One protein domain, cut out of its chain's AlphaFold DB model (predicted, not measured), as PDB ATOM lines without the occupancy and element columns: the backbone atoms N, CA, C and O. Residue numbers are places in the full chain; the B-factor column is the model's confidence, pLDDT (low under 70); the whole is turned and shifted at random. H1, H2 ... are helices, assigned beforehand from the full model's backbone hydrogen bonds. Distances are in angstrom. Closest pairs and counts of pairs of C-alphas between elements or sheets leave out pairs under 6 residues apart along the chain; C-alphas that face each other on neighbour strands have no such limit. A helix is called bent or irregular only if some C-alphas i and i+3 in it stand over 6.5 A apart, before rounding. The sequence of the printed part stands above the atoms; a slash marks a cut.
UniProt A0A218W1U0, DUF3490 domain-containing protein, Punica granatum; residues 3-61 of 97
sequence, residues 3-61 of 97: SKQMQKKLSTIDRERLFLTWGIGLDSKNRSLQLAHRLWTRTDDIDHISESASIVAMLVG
ATOM      1  N   SER A   3     143.766  22.185  74.501       93.94
ATOM      2  CA  SER A   3     142.765  21.117  74.476       93.94
ATOM      3  C   SER A   3     143.371  19.731  74.214       93.94
ATOM      4  O   SER A   3     142.957  18.753  74.829       93.94
ATOM      5  N   LYS A   4     144.403  19.638  73.358       94.75
ATOM      6  CA  LYS A   4     145.156  18.393  73.129       94.75
ATOM      7  C   LYS A   4     146.095  18.056  74.290       94.75
ATOM      8  O   LYS A   4     146.308  16.879  74.549       94.75
ATOM      9  N   GLN A   5     146.661  19.056  74.971       94.75
ATOM     10  CA  GLN A   5     147.535  18.811  76.124       94.75
ATOM     11  C   GLN A   5     146.755  18.282  77.323       94.75
ATOM     12  O   GLN A   5     147.225  17.357  77.969       94.75
ATOM     13  N   MET A   6     145.526  18.758  77.547       94.62
ATOM     14  CA  MET A   6     144.644  18.217  78.589       94.62
ATOM     15  C   MET A   6     144.455  16.708  78.437       94.62
ATOM     16  O   MET A   6     144.580  15.975  79.405       94.62
ATOM     17  N   GLN A   7     144.228  16.234  77.209       92.62
ATOM     18  CA  GLN A   7     144.068  14.804  76.917       92.62
ATOM     19  C   GLN A   7     145.353  13.993  77.145       92.62
ATOM     20  O   GLN A   7     145.278  12.800  77.403       92.62
ATOM     21  N   LYS A   8     146.527  14.622  77.016       92.31
ATOM     22  CA  LYS A   8     147.832  13.960  77.154       92.31
ATOM     23  C   LYS A   8     148.377  13.973  78.581       92.31
ATOM     24  O   LYS A   8     149.119  13.067  78.939       92.31
ATOM     25  N   LYS A   9     148.103  15.037  79.337       91.31
ATOM     26  CA  LYS A   9     148.745  15.328  80.627       91.31
ATOM     27  C   LYS A   9     147.882  14.984  81.831       91.31
ATOM     28  O   LYS A   9     148.435  14.746  82.894       91.31
ATOM     29  N   LEU A  10     146.561  14.967  81.673       91.62
ATOM     30  CA  LEU A  10     145.626  14.756  82.773       91.62
ATOM     31  C   LEU A  10     144.914  13.412  82.623       91.62
ATOM     32  O   LEU A  10     144.528  13.021  81.516       91.62
ATOM     33  N   SER A  11     144.683  12.732  83.747       94.44
ATOM     34  CA  SER A  11     143.836  11.540  83.774       94.44
ATOM     35  C   SER A  11     142.380  11.896  83.433       94.44
ATOM     36  O   SER A  11     141.991  13.064  83.373       94.44
ATOM     37  N   THR A  12     141.533  10.900  83.173       94.94
ATOM     38  CA  THR A  12     140.096  11.147  82.951       94.94
ATOM     39  C   THR A  12     139.439  11.792  84.171       94.94
ATOM     40  O   THR A  12     138.728  12.777  84.012       94.94
ATOM     41  N   ILE A  13     139.757  11.303  85.370       95.62
ATOM     42  CA  ILE A  13     139.181  11.795  86.626       95.62
ATOM     43  C   ILE A  13     139.607  13.246  86.880       95.62
ATOM     44  O   ILE A  13     138.769  14.087  87.199       95.62
ATOM     45  N   ASP A  14     140.890  13.563  86.684       94.75
ATOM     46  CA  ASP A  14     141.398  14.922  86.910       94.75
ATOM     47  C   ASP A  14     140.787  15.919  85.928       94.75
ATOM     48  O   ASP A  14     140.441  17.034  86.310       94.75
ATOM     49  N   ARG A  15     140.584  15.512  84.669       95.62
ATOM     50  CA  ARG A  15     139.894  16.349  83.677       95.62
ATOM     51  C   ARG A  15     138.457  16.630  84.074       95.62
ATOM     52  O   ARG A  15     138.023  17.768  83.954       95.62
ATOM     53  N   GLU A  16     137.720  15.617  84.513       96.56
ATOM     54  CA  GLU A  16     136.323  15.783  84.920       96.56
ATOM     55  C   GLU A  16     136.198  16.710  86.124       96.56
ATOM     56  O   GLU A  16     135.390  17.637  86.090       96.56
ATOM     57  N   ARG A  17     137.055  16.533  87.137       96.88
ATOM     58  CA  ARG A  17     137.134  17.451  88.280       96.88
ATOM     59  C   ARG A  17     137.447  18.871  87.833       96.88
ATOM     60  O   ARG A  17     136.729  19.787  88.208       96.88
ATOM     61  N   LEU A  18     138.459  19.041  86.981       96.19
ATOM     62  CA  LEU A  18     138.846  20.351  86.466       96.19
ATOM     63  C   LEU A  18     137.697  21.024  85.707       96.19
ATOM     64  O   LEU A  18     137.449  22.208  85.907       96.19
ATOM     65  N   PHE A  19     136.962  20.279  84.875       97.50
ATOM     66  CA  PHE A  19     135.786  20.803  84.179       97.50
ATOM     67  C   PHE A  19     134.701  21.251  85.156       97.50
ATOM     68  O   PHE A  19     134.185  22.354  84.998       97.50
ATOM     69  N   LEU A  20     134.391  20.448  86.175       97.50
ATOM     70  CA  LEU A  20     133.386  20.795  87.178       97.50
ATOM     71  C   LEU A  20     133.785  22.036  87.987       97.50
ATOM     72  O   LEU A  20     132.976  22.955  88.092       97.50
ATOM     73  N   THR A  21     135.026  22.102  88.483       96.19
ATOM     74  CA  THR A  21     135.557  23.274  89.206       96.19
ATOM     75  C   THR A  21     135.468  24.533  88.351       96.19
ATOM     76  O   THR A  21     135.068  25.589  88.829       96.19
ATOM     77  N   TRP A  22     135.749  24.403  87.055       96.12
ATOM     78  CA  TRP A  22     135.672  25.507  86.104       96.12
ATOM     79  C   TRP A  22     134.271  25.744  85.537       96.12
ATOM     80  O   TRP A  22     134.137  26.484  84.562       96.12
ATOM     81  N   GLY A  23     133.224  25.139  86.110       96.25
ATOM     82  CA  GLY A  23     131.823  25.367  85.748       96.25
ATOM     83  C   GLY A  23     131.440  24.855  84.355       96.25
ATOM     84  O   GLY A  23     130.640  25.488  83.657       96.25
ATOM     85  N   ILE A  24     132.063  23.770  83.899       97.75
ATOM     86  CA  ILE A  24     131.807  23.106  82.619       97.75
ATOM     87  C   ILE A  24     131.137  21.757  82.902       97.75
ATOM     88  O   ILE A  24     131.755  20.845  83.453       97.75
ATOM     89  N   GLY A  25     129.879  21.612  82.477       97.62
ATOM     90  CA  GLY A  25     129.123  20.365  82.624       97.62
ATOM     91  C   GLY A  25     129.770  19.196  81.876       97.62
ATOM     92  O   GLY A  25     130.299  19.363  80.768       97.62
ATOM     93  N   LEU A  26     129.742  18.000  82.470       96.44
ATOM     94  CA  LEU A  26     130.334  16.791  81.877       96.44
ATOM     95  C   LEU A  26     129.560  16.272  80.657       96.44
ATOM     96  O   LEU A  26     130.139  15.606  79.800       96.44
ATOM     97  N   ASP A  27     128.287  16.633  80.565       96.50
ATOM     98  CA  ASP A  27     127.366  16.423  79.448       96.50
ATOM     99  C   ASP A  27     127.610  17.384  78.268       96.50
ATOM    100  O   ASP A  27     127.143  17.148  77.151       96.50
ATOM    101  N   SER A  28     128.382  18.455  78.476       96.06
ATOM    102  CA  SER A  28     128.637  19.454  77.440       96.06
ATOM    103  C   SER A  28     129.609  18.970  76.351       96.06
ATOM    104  O   SER A  28     130.503  18.139  76.553       96.06
ATOM    105  N   LYS A  29     129.458  19.526  75.143       96.25
ATOM    106  CA  LYS A  29     130.320  19.218  73.989       96.25
ATOM    107  C   LYS A  29     131.605  20.042  74.029       96.25
ATOM    108  O   LYS A  29     131.604  21.183  74.467       96.25
ATOM    109  N   ASN A  30     132.709  19.506  73.510       95.38
ATOM    110  CA  ASN A  30     133.979  20.239  73.371       95.38
ATOM    111  C   ASN A  30     134.547  20.815  74.690       95.38
ATOM    112  O   ASN A  30     135.183  21.866  74.682       95.38
ATOM    113  N   ARG A  31     134.366  20.116  75.818       97.19
ATOM    114  CA  ARG A  31     134.790  20.538  77.174       97.19
ATOM    115  C   ARG A  31     136.220  21.082  77.249       97.19
ATOM    116  O   ARG A  31     136.444  22.173  77.758       97.19
ATOM    117  N   SER A  32     137.187  20.376  76.657       95.94
ATOM    118  CA  SER A  32     138.589  20.819  76.640       95.94
ATOM    119  C   SER A  32     138.812  22.124  75.865       95.94
ATOM    120  O   SER A  32     139.739  22.863  76.178       95.94
ATOM    121  N   LEU A  33     138.001  22.407  74.841       96.44
ATOM    122  CA  LEU A  33     138.063  23.674  74.110       96.44
ATOM    123  C   LEU A  33     137.404  24.798  74.914       96.44
ATOM    124  O   LEU A  33     137.964  25.884  74.987       96.44
ATOM    125  N   GLN A  34     136.261  24.521  75.550       97.38
ATOM    126  CA  GLN A  34     135.597  25.482  76.436       97.38
ATOM    127  C   GLN A  34     136.527  25.927  77.567       97.38
ATOM    128  O   GLN A  34     136.673  27.122  77.808       97.38
ATOM    129  N   LEU A  35     137.205  24.977  78.217       97.25
ATOM    130  CA  LEU A  35     138.163  25.294  79.271       97.25
ATOM    131  C   LEU A  35     139.337  26.112  78.726       97.25
ATOM    132  O   LEU A  35     139.679  27.145  79.288       97.25
ATOM    133  N   ALA A  36     139.900  25.705  77.584       96.25
ATOM    134  CA  ALA A  36     140.968  26.457  76.930       96.25
ATOM    135  C   ALA A  36     140.556  27.885  76.536       96.25
ATOM    136  O   ALA A  36     141.427  28.723  76.381       96.25
ATOM    137  N   HIS A  37     139.266  28.175  76.371       96.00
ATOM    138  CA  HIS A  37     138.787  29.541  76.188       96.00
ATOM    139  C   HIS A  37     138.687  30.281  77.530       96.00
ATOM    140  O   HIS A  37     139.252  31.361  77.671       96.00
ATOM    141  N   ARG A  38     138.034  29.687  78.543       95.94
ATOM    142  CA  ARG A  38     137.805  30.313  79.866       95.94
ATOM    143  C   ARG A  38     139.089  30.736  80.586       95.94
ATOM    144  O   ARG A  38     139.120  31.765  81.252       95.94
ATOM    145  N   LEU A  39     140.154  29.967  80.414       96.50
ATOM    146  CA  LEU A  39     141.471  30.268  80.977       96.50
ATOM    147  C   LEU A  39     142.089  31.587  80.429       96.50
ATOM    148  O   LEU A  39     143.043  32.088  81.006       96.50
ATOM    149  N   TRP A  40     141.562  32.168  79.338       95.38
ATOM    150  CA  TRP A  40     142.038  33.433  78.741       95.38
ATOM    151  C   TRP A  40     140.975  34.539  78.714       95.38
ATOM    152  O   TRP A  40     141.245  35.621  78.201       95.38
ATOM    153  N   THR A  41     139.760  34.301  79.220       94.94
ATOM    154  CA  THR A  41     138.662  35.276  79.082       94.94
ATOM    155  C   THR A  41     138.682  36.392  80.108       94.94
ATOM    156  O   THR A  41     138.268  37.501  79.789       94.94
ATOM    157  N   ARG A  42     139.078  36.094  81.347       92.75
ATOM    158  CA  ARG A  42     138.916  37.014  82.474       92.75
ATOM    159  C   ARG A  42     140.289  37.502  82.920       92.75
ATOM    160  O   ARG A  42     141.082  36.732  83.450       92.75
ATOM    161  N   THR A  43     140.582  38.761  82.606       93.75
ATOM    162  CA  THR A  43     141.905  39.391  82.774       93.75
ATOM    163  C   THR A  43     141.901  40.529  83.795       93.75
ATOM    164  O   THR A  43     142.900  41.220  83.958       93.75
ATOM    165  N   ASP A  44     140.764  40.759  84.434       95.69
ATOM    166  CA  ASP A  44     140.515  41.759  85.471       95.69
ATOM    167  C   ASP A  44     140.557  41.164  86.890       95.69
ATOM    168  O   ASP A  44     140.664  41.901  87.866       95.69
ATOM    169  N   ASP A  45     140.509  39.836  87.004       96.56
ATOM    170  CA  ASP A  45     140.532  39.094  88.263       96.56
ATOM    171  C   ASP A  45     141.882  38.384  88.441       96.56
ATOM    172  O   ASP A  45     142.208  37.447  87.710       96.56
ATOM    173  N   ILE A  46     142.676  38.847  89.412       96.00
ATOM    174  CA  ILE A  46     144.016  38.312  89.695       96.00
ATOM    175  C   ILE A  46     143.952  36.838  90.105       96.00
ATOM    176  O   ILE A  46     144.821  36.066  89.691       96.00
ATOM    177  N   ASP A  47     142.928  36.429  90.854       95.00
ATOM    178  CA  ASP A  47     142.786  35.044  91.302       95.00
ATOM    179  C   ASP A  47     142.506  34.135  90.103       95.00
ATOM    180  O   ASP A  47     143.170  33.113  89.915       95.00
ATOM    181  N   HIS A  48     141.611  34.573  89.210       96.12
ATOM    182  CA  HIS A  48     141.343  33.876  87.949       96.12
ATOM    183  C   HIS A  48     142.601  33.758  87.085       96.12
ATOM    184  O   HIS A  48     142.866  32.696  86.514       96.12
ATOM    185  N   ILE A  49     143.386  34.833  86.973       96.75
ATOM    186  CA  ILE A  49     144.637  34.845  86.203       96.75
ATOM    187  C   ILE A  49     145.644  33.861  86.800       96.75
ATOM    188  O   ILE A  49     146.258  33.094  86.058       96.75
ATOM    189  N   SER A  50     145.804  33.867  88.123       95.56
ATOM    190  CA  SER A  50     146.738  32.996  88.837       95.56
ATOM    191  C   SER A  50     146.375  31.516  88.676       95.56
ATOM    192  O   SER A  50     147.218  30.693  88.295       95.56
ATOM    193  N   GLU A  51     145.100  31.169  88.873       95.19
ATOM    194  CA  GLU A  51     144.616  29.799  88.689       95.19
ATOM    195  C   GLU A  51     144.752  29.360  87.225       95.19
ATOM    196  O   GLU A  51     145.248  28.265  86.935       95.19
ATOM    197  N   SER A  52     144.409  30.249  86.287       96.00
ATOM    198  CA  SER A  52     144.580  29.993  84.858       96.00
ATOM    199  C   SER A  52     146.037  29.694  84.525       96.00
ATOM    200  O   SER A  52     146.335  28.663  83.920       96.00
ATOM    201  N   ALA A  53     146.962  30.555  84.956       94.88
ATOM    202  CA  ALA A  53     148.392  30.392  84.718       94.88
ATOM    203  C   ALA A  53     148.925  29.071  85.292       94.88
ATOM    204  O   ALA A  53     149.696  28.382  84.623       94.88
ATOM    205  N   SER A  54     148.454  28.675  86.476       94.19
ATOM    206  CA  SER A  54     148.828  27.410  87.121       94.19
ATOM    207  C   SER A  54     148.397  26.193  86.297       94.19
ATOM    208  O   SER A  54     149.189  25.275  86.061       94.19
ATOM    209  N   ILE A  55     147.171  26.204  85.766       94.44
ATOM    210  CA  ILE A  55     146.669  25.141  84.882       94.44
ATOM    211  C   ILE A  55     147.473  25.101  83.578       94.44
ATOM    212  O   ILE A  55     147.836  24.025  83.097       94.44
ATOM    213  N   VAL A  56     147.795  26.258  82.995       95.12
ATOM    214  CA  VAL A  56     148.614  26.327  81.774       95.12
ATOM    215  C   VAL A  56     150.013  25.784  82.006       95.12
ATOM    216  O   VAL A  56     150.492  24.995  81.187       95.12
ATOM    217  N   ALA A  57     150.648  26.158  83.115       93.06
ATOM    218  CA  ALA A  57     151.965  25.670  83.491       93.06
ATOM    219  C   ALA A  57     151.964  24.136  83.580       93.06
ATOM    220  O   ALA A  57     152.729  23.476  82.871       93.06
ATOM    221  N   MET A  58     150.999  23.566  84.308       90.94
ATOM    222  CA  MET A  58     150.807  22.118  84.416       90.94
ATOM    223  C   MET A  58     150.635  21.440  83.044       90.94
ATOM    224  O   MET A  58     151.266  20.418  82.760       90.94
ATOM    225  N   LEU A  59     149.822  22.015  82.151       92.38
ATOM    226  CA  LEU A  59     149.552  21.452  80.820       92.38
ATOM    227  C   LEU A  59     150.741  21.549  79.858       92.38
ATOM    228  O   LEU A  59     150.919  20.678  79.001       92.38
ATOM    229  N   VAL A  60     151.545  22.605  79.965       91.25
ATOM    230  CA  VAL A  60     152.748  22.799  79.143       91.25
ATOM    231  C   VAL A  60     153.947  22.042  79.733       91.25
ATOM    232  O   VAL A  60     154.920  21.788  79.026       91.25
ATOM    233  N   GLY A  61     153.844  21.568  80.979       83.94
ATOM    234  CA  GLY A  61     154.934  20.906  81.694       83.94
ATOM    235  C   GLY A  61     155.936  21.893  82.287       83.94
ATOM    236  O   GLY A  61     157.087  21.528  82.509       83.94
TER     237      GLY A  61
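AT A GLANCE: This is residues 3 to 61 of the 97 residues of the protein "DUF3490 domain-containing protein" of Punica granatum (UniProt A0A218W1U0). Three short helices, H1, H2 and H3, form a cluster with their centres at the corners of a triangle, and the longest helix, H4, folds back from the far end of the domain so that its residues 59 to 60 pack on H1. H1 stands at a steep angle to each of H2, H3 and H4, and the contacts are few: H1 touches H3 and H4, while H2 touches no helix. The printed part has 59 residues with four named helices, H1, H2, H3 and H4 in that order, and no named strand; its class is all helix. It is compact, with a radius of gyration of the C-alphas of 11.0 A, and spans 29 by 25 by 16 A along its three main axes.

HOW THE PARTS SIT: H1, residues 3 to 9, and H2, residues 12 to 21, are close but not clearly touching; their closest C-alphas, those of Met 6 and Arg 15, are 7.2 A apart. Their lines stand at a steep tilt of 52 degrees, opposite ways. H3, residues 31 to 38, is close to but not clearly touching H2, with the C-alphas of Phe 19 and Leu 35 closest at 7.1 A, at a steep tilt of 40 degrees, the same way. H1 and H3 touch, their closest C-alphas being those of Ser 3 and Ser 32 at 4.7 A; they run opposite ways at a steep tilt of 69 degrees, only just short of about perpendicular. H4, residues 46 to 60, touches H1 with residues 59 to 60 alone. The closest C-alphas of H1 and H4, those of Gln 5 and Leu 59, are 5.8 A apart, and the two helices run the same way at a steep tilt of 64 degrees. H3 and H4 are near each other, with 6 pairs of C-alphas within 10 A and the closest at 8.4 A. H2 and H4 are apart. In H2, H3 and H4 every O i to N i+4 pair is within hydrogen-bond range; in H1 it is 2 of 3.

IN THESE COORDINATES: H1 begins at C-alpha 3, at (142.765, 21.117, 74.476), and measures 10.3 A from first to last C-alpha. H2 measures 14.4 A, from C-alpha 12 at (140.096, 11.147, 82.951) to C-alpha 21. H3 measures 10.6 A. H4 measures 20.7 A and ends at C-alpha 60, at (152.748, 22.799, 79.143). No helix is bent or irregular.

THE WHOLE: The two C-alphas farthest apart, those of Thr 12 and Asp 44, are 30.7 A apart. The C-alphas of Ser 3 and Gly 61, the first and last printed residues, are 14.2 A apart. The printed part has no cut. The link from H1 to H2, with 2 residues between them, is tight; those from H2 to H3, 9 residues, and from H3 to H4, 7 residues, are short. The mean pLDDT of the printed part of this model is 95.1, and no printed residue is under 70.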